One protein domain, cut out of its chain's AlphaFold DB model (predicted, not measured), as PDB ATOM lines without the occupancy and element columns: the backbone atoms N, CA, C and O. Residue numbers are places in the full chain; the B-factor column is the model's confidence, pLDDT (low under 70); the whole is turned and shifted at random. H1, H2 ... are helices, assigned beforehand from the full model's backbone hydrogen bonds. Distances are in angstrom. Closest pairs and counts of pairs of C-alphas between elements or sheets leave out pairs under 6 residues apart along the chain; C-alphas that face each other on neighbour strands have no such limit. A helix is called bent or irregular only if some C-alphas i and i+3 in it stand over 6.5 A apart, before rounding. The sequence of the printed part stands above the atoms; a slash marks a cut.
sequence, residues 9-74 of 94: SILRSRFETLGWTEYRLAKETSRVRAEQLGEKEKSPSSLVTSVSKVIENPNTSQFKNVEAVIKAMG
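This is residues 9 to 74 of the 94 residues of an uncharacterized protein of Leptolyngbya sp. Heron Island J (UniProt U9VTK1). Three helices, H2, H3 and H4, pack on one another at about right angles to make a compact, rounded body, and the first helix, H1, packs at its side on the last residues of H3, 55 to 56. The longest helix, H2, meets the last residue of H4, Ala 72, at Thr 29, and the first residue of H3, Pro 44, at Lys 27, while the chain between H2 and H3, residues 37 to 43, folds back from the end of H2. The printed part has 66 residues with four named helices, in the order H1, H2, H3, H4, and no named strand; the class is all helix. It is compact, with a radius of gyration of the C-alphas of 10.6 A, and the C-alphas span 30 by 24 by 20 A along their three main axes.

Begin at H2, residues 22 to 36, and look first for H3, residues 44 to 56, which touches it with 20 pairs of C-alphas within 8 A. The closest are the C-alphas of Lys 27 and Pro 44, 4.8 A apart, and the two helices stand about perpendicular, at 79 degrees. H4, residues 63 to 72, touches H2 too: the closest C-alphas are those of Thr 29 and Ala 72, 5.1 A apart, and the lines are about perpendicular, at 77 degrees. H3 touches H4 with residues 50 to 54 alone; the closest C-alphas are those of Val 54 and Val 66, 6.0 A apart, and this pair is again about perpendicular, at 78 degrees. Now move out to H1, residues 9 to 18, which H3 touches with residues 55 to 56 alone. Here the closest C-alphas are those of Leu 11 and Ile 55, 5.7 A apart, and the helices run opposite ways at a steep tilt of 47 degrees. H1 and H4 are close but not clearly touching, with the C-alphas of Leu 11 and Ile 70 the closest at 7.7 A; they run the same way at a shallow tilt of 32 degrees. H1 and H2 are only just apart, their closest C-alphas being 8.4 A from each other. The helix packing is mostly crossed, that is, of the four touching pairs 0 are at a shallow tilt. In the backbone, each O i to N i+4 pair of H1, H2 and H4 is within hydrogen-bond range, and in H3 7 of 9 are.

Find C-alpha 22 at (111.320, 168.494, 165.933); from there H2 runs 20.2 A to C-alpha 36 at (127.928, 160.387, 157.764). H3 goes from Pro 44 to Glu 56, 18.1 A from first to last C-alpha, and it is irregular: C-alphas 46 and 49 are 7.3 A apart, and its line is a rough one. Go back to C-alpha 9 at (119.414, 170.053, 179.764) for the first residue of H1, which runs 14.2 A to Leu 18. H4 runs from Phe 63 to Ala 72, also 14.2 A, and its last C-alpha is at (122.428, 166.995, 163.307).

Look for the two C-alphas farthest apart at Ser 9 and Lys 40, 29.8 A from each other; the first and last printed C-alphas, those of Ser 9 and Gly 74, are 16.6 A apart. The printed residues run from 9 to 74 without a cut, in a full chain of 94 residues. The link from H1 to H2 is tight, with 3 residues, and those from H2 to H3 and from H3 to H4 are short, with 7 and 6 residues. In the B-factor column of this predicted model the mean pLDDT of the printed part is 95.4, and no printed residue is under 70.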
ATOM      1  N   SER A   9     119.479 168.590 179.813       91.94
ATOM      2  CA  SER A   9     119.414 170.053 179.764       91.94
ATOM      3  C   SER A   9     120.306 170.624 178.656       91.94
ATOM      4  O   SER A   9     119.907 171.575 177.985       91.94
ATOM      5  N   ILE A  10     121.450 169.986 178.383       92.44
ATOM      6  CA  ILE A  10     122.403 170.398 177.344       92.44
ATOM      7  C   ILE A  10     121.777 170.238 175.957       92.44
ATOM      8  O   ILE A  10     121.796 171.170 175.150       92.44
ATOM      9  N   LEU A  11     121.186 169.071 175.681       93.62
ATOM     10  CA  LEU A  11     120.552 168.799 174.389       93.62
ATOM     11  C   LEU A  11     119.331 169.693 174.166       93.62
ATOM     12  O   LEU A  11     119.163 170.237 173.075       93.62
ATOM     13  N   ARG A  12     118.510 169.887 175.206       95.50
ATOM     14  CA  ARG A  12     117.336 170.763 175.150       95.50
ATOM     15  C   ARG A  12     117.722 172.221 174.901       95.50
ATOM     16  O   ARG A  12     117.211 172.815 173.959       95.50
ATOM     17  N   SER A  13     118.670 172.759 175.667       95.44
ATOM     18  CA  SER A  13     119.164 174.133 175.498       95.44
ATOM     19  C   SER A  13     119.738 174.366 174.098       95.44
ATOM     20  O   SER A  13     119.441 175.370 173.440       95.44
ATOM     21  N   ARG A  14     120.503 173.398 173.573       96.38
ATOM     22  CA  ARG A  14     121.011 173.465 172.199       96.38
ATOM     23  C   ARG A  14     119.878 173.473 171.173       96.38
ATOM     24  O   ARG A  14     119.909 174.291 170.257       96.38
ATOM     25  N   PHE A  15     118.903 172.582 171.318       96.81
ATOM     26  CA  PHE A  15     117.754 172.498 170.419       96.81
ATOM     27  C   PHE A  15     116.931 173.797 170.412       96.81
ATOM     28  O   PHE A  15     116.600 174.307 169.342       96.81
ATOM     29  N   GLU A  16     116.689 174.382 171.587       96.31
ATOM     30  CA  GLU A  16     116.001 175.669 171.744       96.31
ATOM     31  C   GLU A  16     116.783 176.819 171.089       96.31
ATOM     32  O   GLU A  16     116.207 177.610 170.345       96.31
ATOM     33  N   THR A  17     118.108 176.864 171.271       97.62
ATOM     34  CA  THR A  17     118.986 177.886 170.663       97.62
ATOM     35  C   THR A  17     118.956 177.852 169.133       97.62
ATOM     36  O   THR A  17     119.088 178.884 168.477       97.62
ATOM     37  N   LEU A  18     118.780 176.668 168.542       97.19
ATOM     38  CA  LEU A  18     118.668 176.521 167.091       97.19
ATOM     39  C   LEU A  18     117.339 177.071 166.544       97.19
ATOM     40  O   LEU A  18     117.255 177.348 165.346       97.19
ATOM     41  N   GLY A  19     116.306 177.225 167.382       97.38
ATOM     42  CA  GLY A  19     114.973 177.665 166.960       97.38
ATOM     43  C   GLY A  19     114.311 176.687 165.983       97.38
ATOM     44  O   GLY A  19     113.602 177.093 165.061       97.38
ATOM     45  N   TRP A  20     114.615 175.393 166.105       97.38
ATOM     46  CA  TRP A  20     114.131 174.364 165.186       97.38
ATOM     47  C   TRP A  20     112.867 173.690 165.703       97.38
ATOM     48  O   TRP A  20     112.636 173.573 166.900       97.38
ATOM     49  N   THR A  21     112.062 173.182 164.773       97.31
ATOM     50  CA  THR A  21     111.003 172.223 165.096       97.31
ATOM     51  C   THR A  21     111.587 170.814 165.179       97.31
ATOM     52  O   THR A  21     112.602 170.513 164.543       97.31
ATOM     53  N   GLU A  22     110.917 169.908 165.893       97.25
ATOM     54  CA  GLU A  22     111.320 168.494 165.933       97.25
ATOM     55  C   GLU A  22     111.348 167.875 164.531       97.25
ATOM     56  O   GLU A  22     112.222 167.074 164.215       97.25
ATOM     57  N   TYR A  23     110.438 168.297 163.649       98.00
ATOM     58  CA  TYR A  23     110.429 167.874 162.250       98.00
ATOM     59  C   TYR A  23     111.691 168.316 161.500       98.00
ATOM     60  O   TYR A  23     112.277 167.531 160.752       98.00
ATOM     61  N   ARG A  24     112.146 169.558 161.711       97.94
ATOM     62  CA  ARG A  24     113.403 170.042 161.128       97.94
ATOM     63  C   ARG A  24     114.594 169.246 161.658       97.94
ATOM     64  O   ARG A  24     115.426 168.821 160.861       97.94
ATOM     65  N   LEU A  25     114.642 168.975 162.963       98.19
ATOM     66  CA  LEU A  25     115.681 168.127 163.553       98.19
ATOM     67  C   LEU A  25     115.640 166.696 162.992       98.19
ATOM     68  O   LEU A  25     116.685 166.123 162.694       98.19
ATOM     69  N   ALA A  26     114.452 166.130 162.784       98.25
ATOM     70  CA  ALA A  26     114.274 164.820 162.165       98.25
ATOM     71  C   ALA A  26     114.778 164.786 160.714       98.25
ATOM     72  O   ALA A  26     115.403 163.805 160.307       98.25
ATOM     73  N   LYS A  27     114.565 165.866 159.950       98.19
ATOM     74  CA  LYS A  27     115.105 166.022 158.595       98.19
ATOM     75  C   LYS A  27     116.635 166.036 158.597       98.19
ATOM     76  O   LYS A  27     117.239 165.235 157.888       98.19
ATOM     77  N   GLU A  28     117.257 166.865 159.435       98.12
ATOM     78  CA  GLU A  28     118.726 166.915 159.540       98.12
ATOM     79  C   GLU A  28     119.315 165.602 160.067       98.12
ATOM     80  O   GLU A  28     120.345 165.142 159.583       98.12
ATOM     81  N   THR A  29     118.628 164.939 160.998       97.94
ATOM     82  CA  THR A  29     119.029 163.618 161.500       97.94
ATOM     83  C   THR A  29     119.003 162.569 160.390       97.94
ATOM     84  O   THR A  29     119.908 161.739 160.318       97.94
ATOM     85  N   SER A  30     117.992 162.590 159.515       97.62
ATOM     86  CA  SER A  30     117.930 161.678 158.367       97.62
ATOM     87  C   SER A  30     119.097 161.900 157.404       97.62
ATOM     88  O   SER A  30     119.761 160.943 157.006       97.62
ATOM     89  N   ARG A  31     119.403 163.171 157.118       97.12
ATOM     90  CA  ARG A  31     120.534 163.567 156.275       97.12
ATOM     91  C   ARG A  31     121.870 163.096 156.855       97.12
ATOM     92  O   ARG A  31     122.632 162.427 156.169       97.12
ATOM     93  N   VAL A  32     122.125 163.360 158.141       96.94
ATOM     94  CA  VAL A  32     123.347 162.916 158.840       96.94
ATOM     95  C   VAL A  32     123.490 161.397 158.825       96.94
ATOM     96  O   VAL A  32     124.581 160.883 158.590       96.94
ATOM     97  N   ARG A  33     122.397 160.663 159.054       95.25
ATOM     98  CA  ARG A  33     122.400 159.196 158.998       95.25
ATOM     99  C   ARG A  33     122.834 158.675 157.631       95.25
ATOM    100  O   ARG A  33     123.633 157.744 157.584       95.25
ATOM    101  N   ALA A  34     122.339 159.285 156.556       95.25
ATOM    102  CA  ALA A  34     122.686 158.898 155.195       95.25
ATOM    103  C   ALA A  34     124.121 159.284 154.814       95.25
ATOM    104  O   ALA A  34     124.867 158.457 154.300       95.25
ATOM    105  N   GLU A  35     124.522 160.521 155.103       95.12
ATOM    106  CA  GLU A  35     125.795 161.074 154.635       95.12
ATOM    107  C   GLU A  35     126.995 160.674 155.500       95.12
ATOM    108  O   GLU A  35     128.092 160.498 154.979       95.12
ATOM    109  N   GLN A  36     126.815 160.559 156.820       91.75
ATOM    110  CA  GLN A  36     127.928 160.387 157.764       91.75
ATOM    111  C   GLN A  36     127.957 159.013 158.430       91.75
ATOM    112  O   GLN A  36     129.025 158.573 158.847       91.75
ATOM    113  N   LEU A  37     126.802 158.350 158.563       89.25
ATOM    114  CA  LEU A  37     126.688 157.063 159.261       89.25
ATOM    115  C   LEU A  37     126.410 155.882 158.314       89.25
ATOM    116  O   LEU A  37     126.318 154.746 158.775       89.25
ATOM    117  N   GLY A  38     126.269 156.130 157.006       91.38
ATOM    118  CA  GLY A  38     126.053 155.091 155.993       91.38
ATOM    119  C   GLY A  38     124.707 154.358 156.098       91.38
ATOM    120  O   GLY A  38     124.563 153.260 155.564       91.38
ATOM    121  N   GLU A  39     123.715 154.923 156.796       92.50
ATOM    122  CA  GLU A  39     122.367 154.354 156.874       92.50
ATOM    123  C   GLU A  39     121.522 154.746 155.648       92.50
ATOM    124  O   GLU A  39     121.758 155.749 154.983       92.50
ATOM    125  N   LYS A  40     120.455 153.991 155.366       91.81
ATOM    126  CA  LYS A  40     119.464 154.417 154.369       91.81
ATOM    127  C   LYS A  40     118.714 155.657 154.866       91.81
ATOM    128  O   LYS A  40     118.250 155.678 156.009       91.81
ATOM    129  N   GLU A  41     118.523 156.635 153.981       91.81
ATOM    130  CA  GLU A  41     117.695 157.805 154.265       91.81
ATOM    131  C   GLU A  41     116.263 157.388 154.645       91.81
ATOM    132  O   GLU A  41     115.651 156.504 154.034       91.81
ATOM    133  N   LYS A  42     115.730 158.021 155.691       92.44
ATOM    134  CA  LYS A  42     114.378 157.787 156.211       92.44
ATOM    135  C   LYS A  42     113.521 159.035 156.051       92.44
ATOM    136  O   LYS A  42     114.022 160.158 156.026       92.44
ATOM    137  N   SER A  43     112.203 158.864 156.000       95.88
ATOM    138  CA  SER A  43     111.313 160.022 156.016       95.88
ATOM    139  C   SER A  43     111.439 160.759 157.360       95.88
ATOM    140  O   SER A  43     111.475 160.099 158.408       95.88
ATOM    141  N   PRO A  44     111.451 162.106 157.379       95.81
ATOM    142  CA  PRO A  44     111.502 162.861 158.631       95.81
ATOM    143  C   PRO A  44     110.362 162.487 159.588       95.81
ATOM    144  O   PRO A  44     110.589 162.346 160.785       95.81
ATOM    145  N   SER A  45     109.158 162.221 159.063       96.38
ATOM    146  CA  SER A  45     107.992 161.803 159.856       96.38
ATOM    147  C   SER A  45     108.232 160.527 160.665       96.38
ATOM    148  O   SER A  45     107.776 160.439 161.800       96.38
ATOM    149  N   SER A  46     109.000 159.569 160.133       95.62
ATOM    150  CA  SER A  46     109.357 158.338 160.856       95.62
ATOM    151  C   SER A  46     110.359 158.562 161.999       95.62
ATOM    152  O   SER A  46     110.514 157.703 162.867       95.62
ATOM    153  N   LEU A  47     111.044 159.710 162.007       96.31
ATOM    154  CA  LEU A  47     112.104 160.034 162.959       96.31
ATOM    155  C   LEU A  47     111.674 161.037 164.036       96.31
ATOM    156  O   LEU A  47     112.341 161.082 165.066       96.31
ATOM    157  N   VAL A  48     110.572 161.781 163.858       97.00
ATOM    158  CA  VAL A  48     110.100 162.813 164.811       97.00
ATOM    159  C   VAL A  48     110.048 162.287 166.248       97.00
ATOM    160  O   VAL A  48     110.688 162.834 167.141       97.00
ATOM    161  N   THR A  49     109.376 161.157 166.476       95.44
ATOM    162  CA  THR A  49     109.273 160.574 167.824       95.44
ATOM    163  C   THR A  49     110.627 160.116 168.367       95.44
ATOM    164  O   THR A  49     110.860 160.158 169.570       95.44
ATOM    165  N   SER A  50     111.537 159.674 167.496       94.94
ATOM    166  CA  SER A  50     112.869 159.228 167.911       94.94
ATOM    167  C   SER A  50     113.763 160.402 168.303       94.94
ATOM    168  O   SER A  50     114.468 160.301 169.301       94.94
ATOM    169  N   VAL A  51     113.720 161.517 167.566       97.12
ATOM    170  CA  VAL A  51     114.493 162.715 167.929       97.12
ATOM    171  C   VAL A  51     113.950 163.357 169.203       97.12
ATOM    172  O   VAL A  51     114.740 163.689 170.080       97.12
ATOM    173  N   SER A  52     112.625 163.418 169.366       96.44
ATOM    174  CA  SER A  52     111.984 163.908 170.592       96.44
ATOM    175  C   SER A  52     112.432 163.095 171.815       96.44
ATOM    176  O   SER A  52     112.954 163.645 172.785       96.44
ATOM    177  N   LYS A  53     112.404 161.757 171.712       96.19
ATOM    178  CA  LYS A  53     112.909 160.859 172.766       96.19
ATOM    179  C   LYS A  53     114.374 161.096 173.121       96.19
ATOM    180  O   LYS A  53     114.711 161.015 174.297       96.19
ATOM    181  N   VAL A  54     115.236 161.393 172.148       96.56
ATOM    182  CA  VAL A  54     116.651 161.696 172.417       96.56
ATOM    183  C   VAL A  54     116.805 163.013 173.178       96.56
ATOM    184  O   VAL A  54     117.606 163.076 174.104       96.56
ATOM    185  N   ILE A  55     116.039 164.051 172.825       95.81
ATOM    186  CA  ILE A  55     116.083 165.347 173.523       95.81
ATOM    187  C   ILE A  55     115.549 165.225 174.958       95.81
ATOM    188  O   ILE A  55     116.085 165.841 175.879       95.81
ATOM    189  N   GLU A  56     114.499 164.433 175.170       94.31
ATOM    190  CA  GLU A  56     113.875 164.283 176.487       94.31
ATOM    191  C   GLU A  56     114.611 163.297 177.396       94.31
ATOM    192  O   GLU A  56     114.772 163.558 178.590       94.31
ATOM    193  N   ASN A  57     115.043 162.169 176.830       94.12
ATOM    194  CA  ASN A  57     115.569 161.010 177.542       94.12
ATOM    195  C   ASN A  57     116.762 160.391 176.780       94.12
ATOM    196  O   ASN A  57     116.675 159.268 176.263       94.12
ATOM    197  N   PRO A  58     117.910 161.089 176.705       92.94
ATOM    198  CA  PRO A  58     119.069 160.604 175.955       92.94
ATOM    199  C   PRO A  58     119.641 159.294 176.517       92.94
ATOM    200  O   PRO A  58     120.059 158.436 175.748       92.94
ATOM    201  N   ASN A  59     119.585 159.094 177.837       90.88
ATOM    202  CA  ASN A  59     120.175 157.928 178.514       90.88
ATOM    203  C   ASN A  59     119.451 156.600 178.236       90.88
ATOM    204  O   ASN A  59     120.037 155.536 178.401       90.88
ATOM    205  N   THR A  60     118.186 156.644 177.805       91.62
ATOM    206  CA  THR A  60     117.410 155.447 177.427       91.62
ATOM    207  C   THR A  60     117.345 155.248 175.913       91.62
ATOM    208  O   THR A  60     116.762 154.277 175.424       91.62
ATOM    209  N   SER A  61     117.937 156.167 175.150       93.38
ATOM    210  CA  SER A  61     117.969 156.115 173.697       93.38
ATOM    211  C   SER A  61     119.147 155.275 173.209       93.38
ATOM    212  O   SER A  61     120.216 155.245 173.813       93.38
ATOM    213  N   GLN A  62     118.978 154.603 172.067       91.81
ATOM    214  CA  GLN A  62     120.093 153.897 171.433       91.81
ATOM    215  C   GLN A  62     121.222 154.880 171.114       91.81
ATOM    216  O   GLN A  62     120.965 155.935 170.534       91.81
ATOM    217  N   PHE A  63     122.462 154.486 171.403       91.44
ATOM    218  CA  PHE A  63     123.662 155.297 171.180       91.44
ATOM    219  C   PHE A  63     123.698 155.959 169.793       91.44
ATOM    220  O   PHE A  63     123.831 157.174 169.691       91.44
ATOM    221  N   LYS A  64     123.452 155.188 168.726       91.94
ATOM    222  CA  LYS A  64     123.410 155.701 167.344       91.94
ATOM    223  C   LYS A  64     122.384 156.820 167.120       91.94
ATOM    224  O   LYS A  64     122.578 157.690 166.280       91.94
ATOM    225  N   ASN A  65     121.268 156.804 167.854       94.12
ATOM    226  CA  ASN A  65     120.246 157.845 167.750       94.12
ATOM    227  C   ASN A  65     120.718 159.121 168.447       94.12
ATOM    228  O   ASN A  65     120.498 160.207 167.918       94.12
ATOM    229  N   VAL A  66     121.380 158.974 169.597       95.31
ATOM    230  CA  VAL A  66     121.992 160.086 170.330       95.31
ATOM    231  C   VAL A  66     123.084 160.734 169.482       95.31
ATOM    232  O   VAL A  66     123.044 161.941 169.257       95.31
ATOM    233  N   GLU A  67     123.996 159.933 168.926       95.62
ATOM    234  CA  GLU A  67     125.062 160.404 168.039       95.62
ATOM    235  C   GLU A  67     124.507 161.167 166.827       95.62
ATOM    236  O   GLU A  67     124.927 162.294 166.559       95.62
ATOM    237  N   ALA A  68     123.534 160.587 166.118       96.62
ATOM    238  CA  ALA A  68     122.951 161.211 164.933       96.62
ATOM    239  C   ALA A  68     122.279 162.558 165.249       96.62
ATOM    240  O   ALA A  68     122.430 163.509 164.485       96.62
ATOM    241  N   VAL A  69     121.561 162.659 166.373       97.38
ATOM    242  CA  VAL A  69     120.900 163.903 166.804       97.38
ATOM    243  C   VAL A  69     121.920 164.966 167.215       97.38
ATOM    244  O   VAL A  69     121.777 166.124 166.827       97.38
ATOM    245  N   ILE A  70     122.978 164.590 167.942       96.56
ATOM    246  CA  ILE A  70     124.060 165.514 168.317       96.56
ATOM    247  C   ILE A  70     124.744 166.074 167.065       96.56
ATOM    248  O   ILE A  70     124.868 167.293 166.929       96.56
ATOM    249  N   LYS A  71     125.106 165.207 166.113       97.31
ATOM    250  CA  LYS A  71     125.686 165.610 164.823       97.31
ATOM    251  C   LYS A  71     124.737 166.495 164.013       97.31
ATOM    252  O   LYS A  71     125.166 167.504 163.460       97.31
ATOM    253  N   ALA A  72     123.439 166.183 163.990       97.69
ATOM    254  CA  ALA A  72     122.428 166.995 163.307       97.69
ATOM    255  C   ALA A  72     122.299 168.413 163.891       97.69
ATOM    256  O   ALA A  72     122.020 169.357 163.159       97.69
ATOM    257  N   MET A  73     122.554 168.583 165.192       97.56
ATOM    258  CA  MET A  73     122.608 169.891 165.859       97.56
ATOM    259  C   MET A  73     123.972 170.600 165.726       97.56
ATOM    260  O   MET A  73     124.186 171.656 166.338       97.56
ATOM    261  N   GLY A  74     124.887 170.041 164.927       95.75
ATOM    262  CA  GLY A  74     126.231 170.564 164.678       95.75
ATOM    263  C   GLY A  74     127.247 170.249 165.778       95.75
ATOM    264  O   GLY A  74     128.254 170.940 165.874       95.75
TER     265      GLY A  74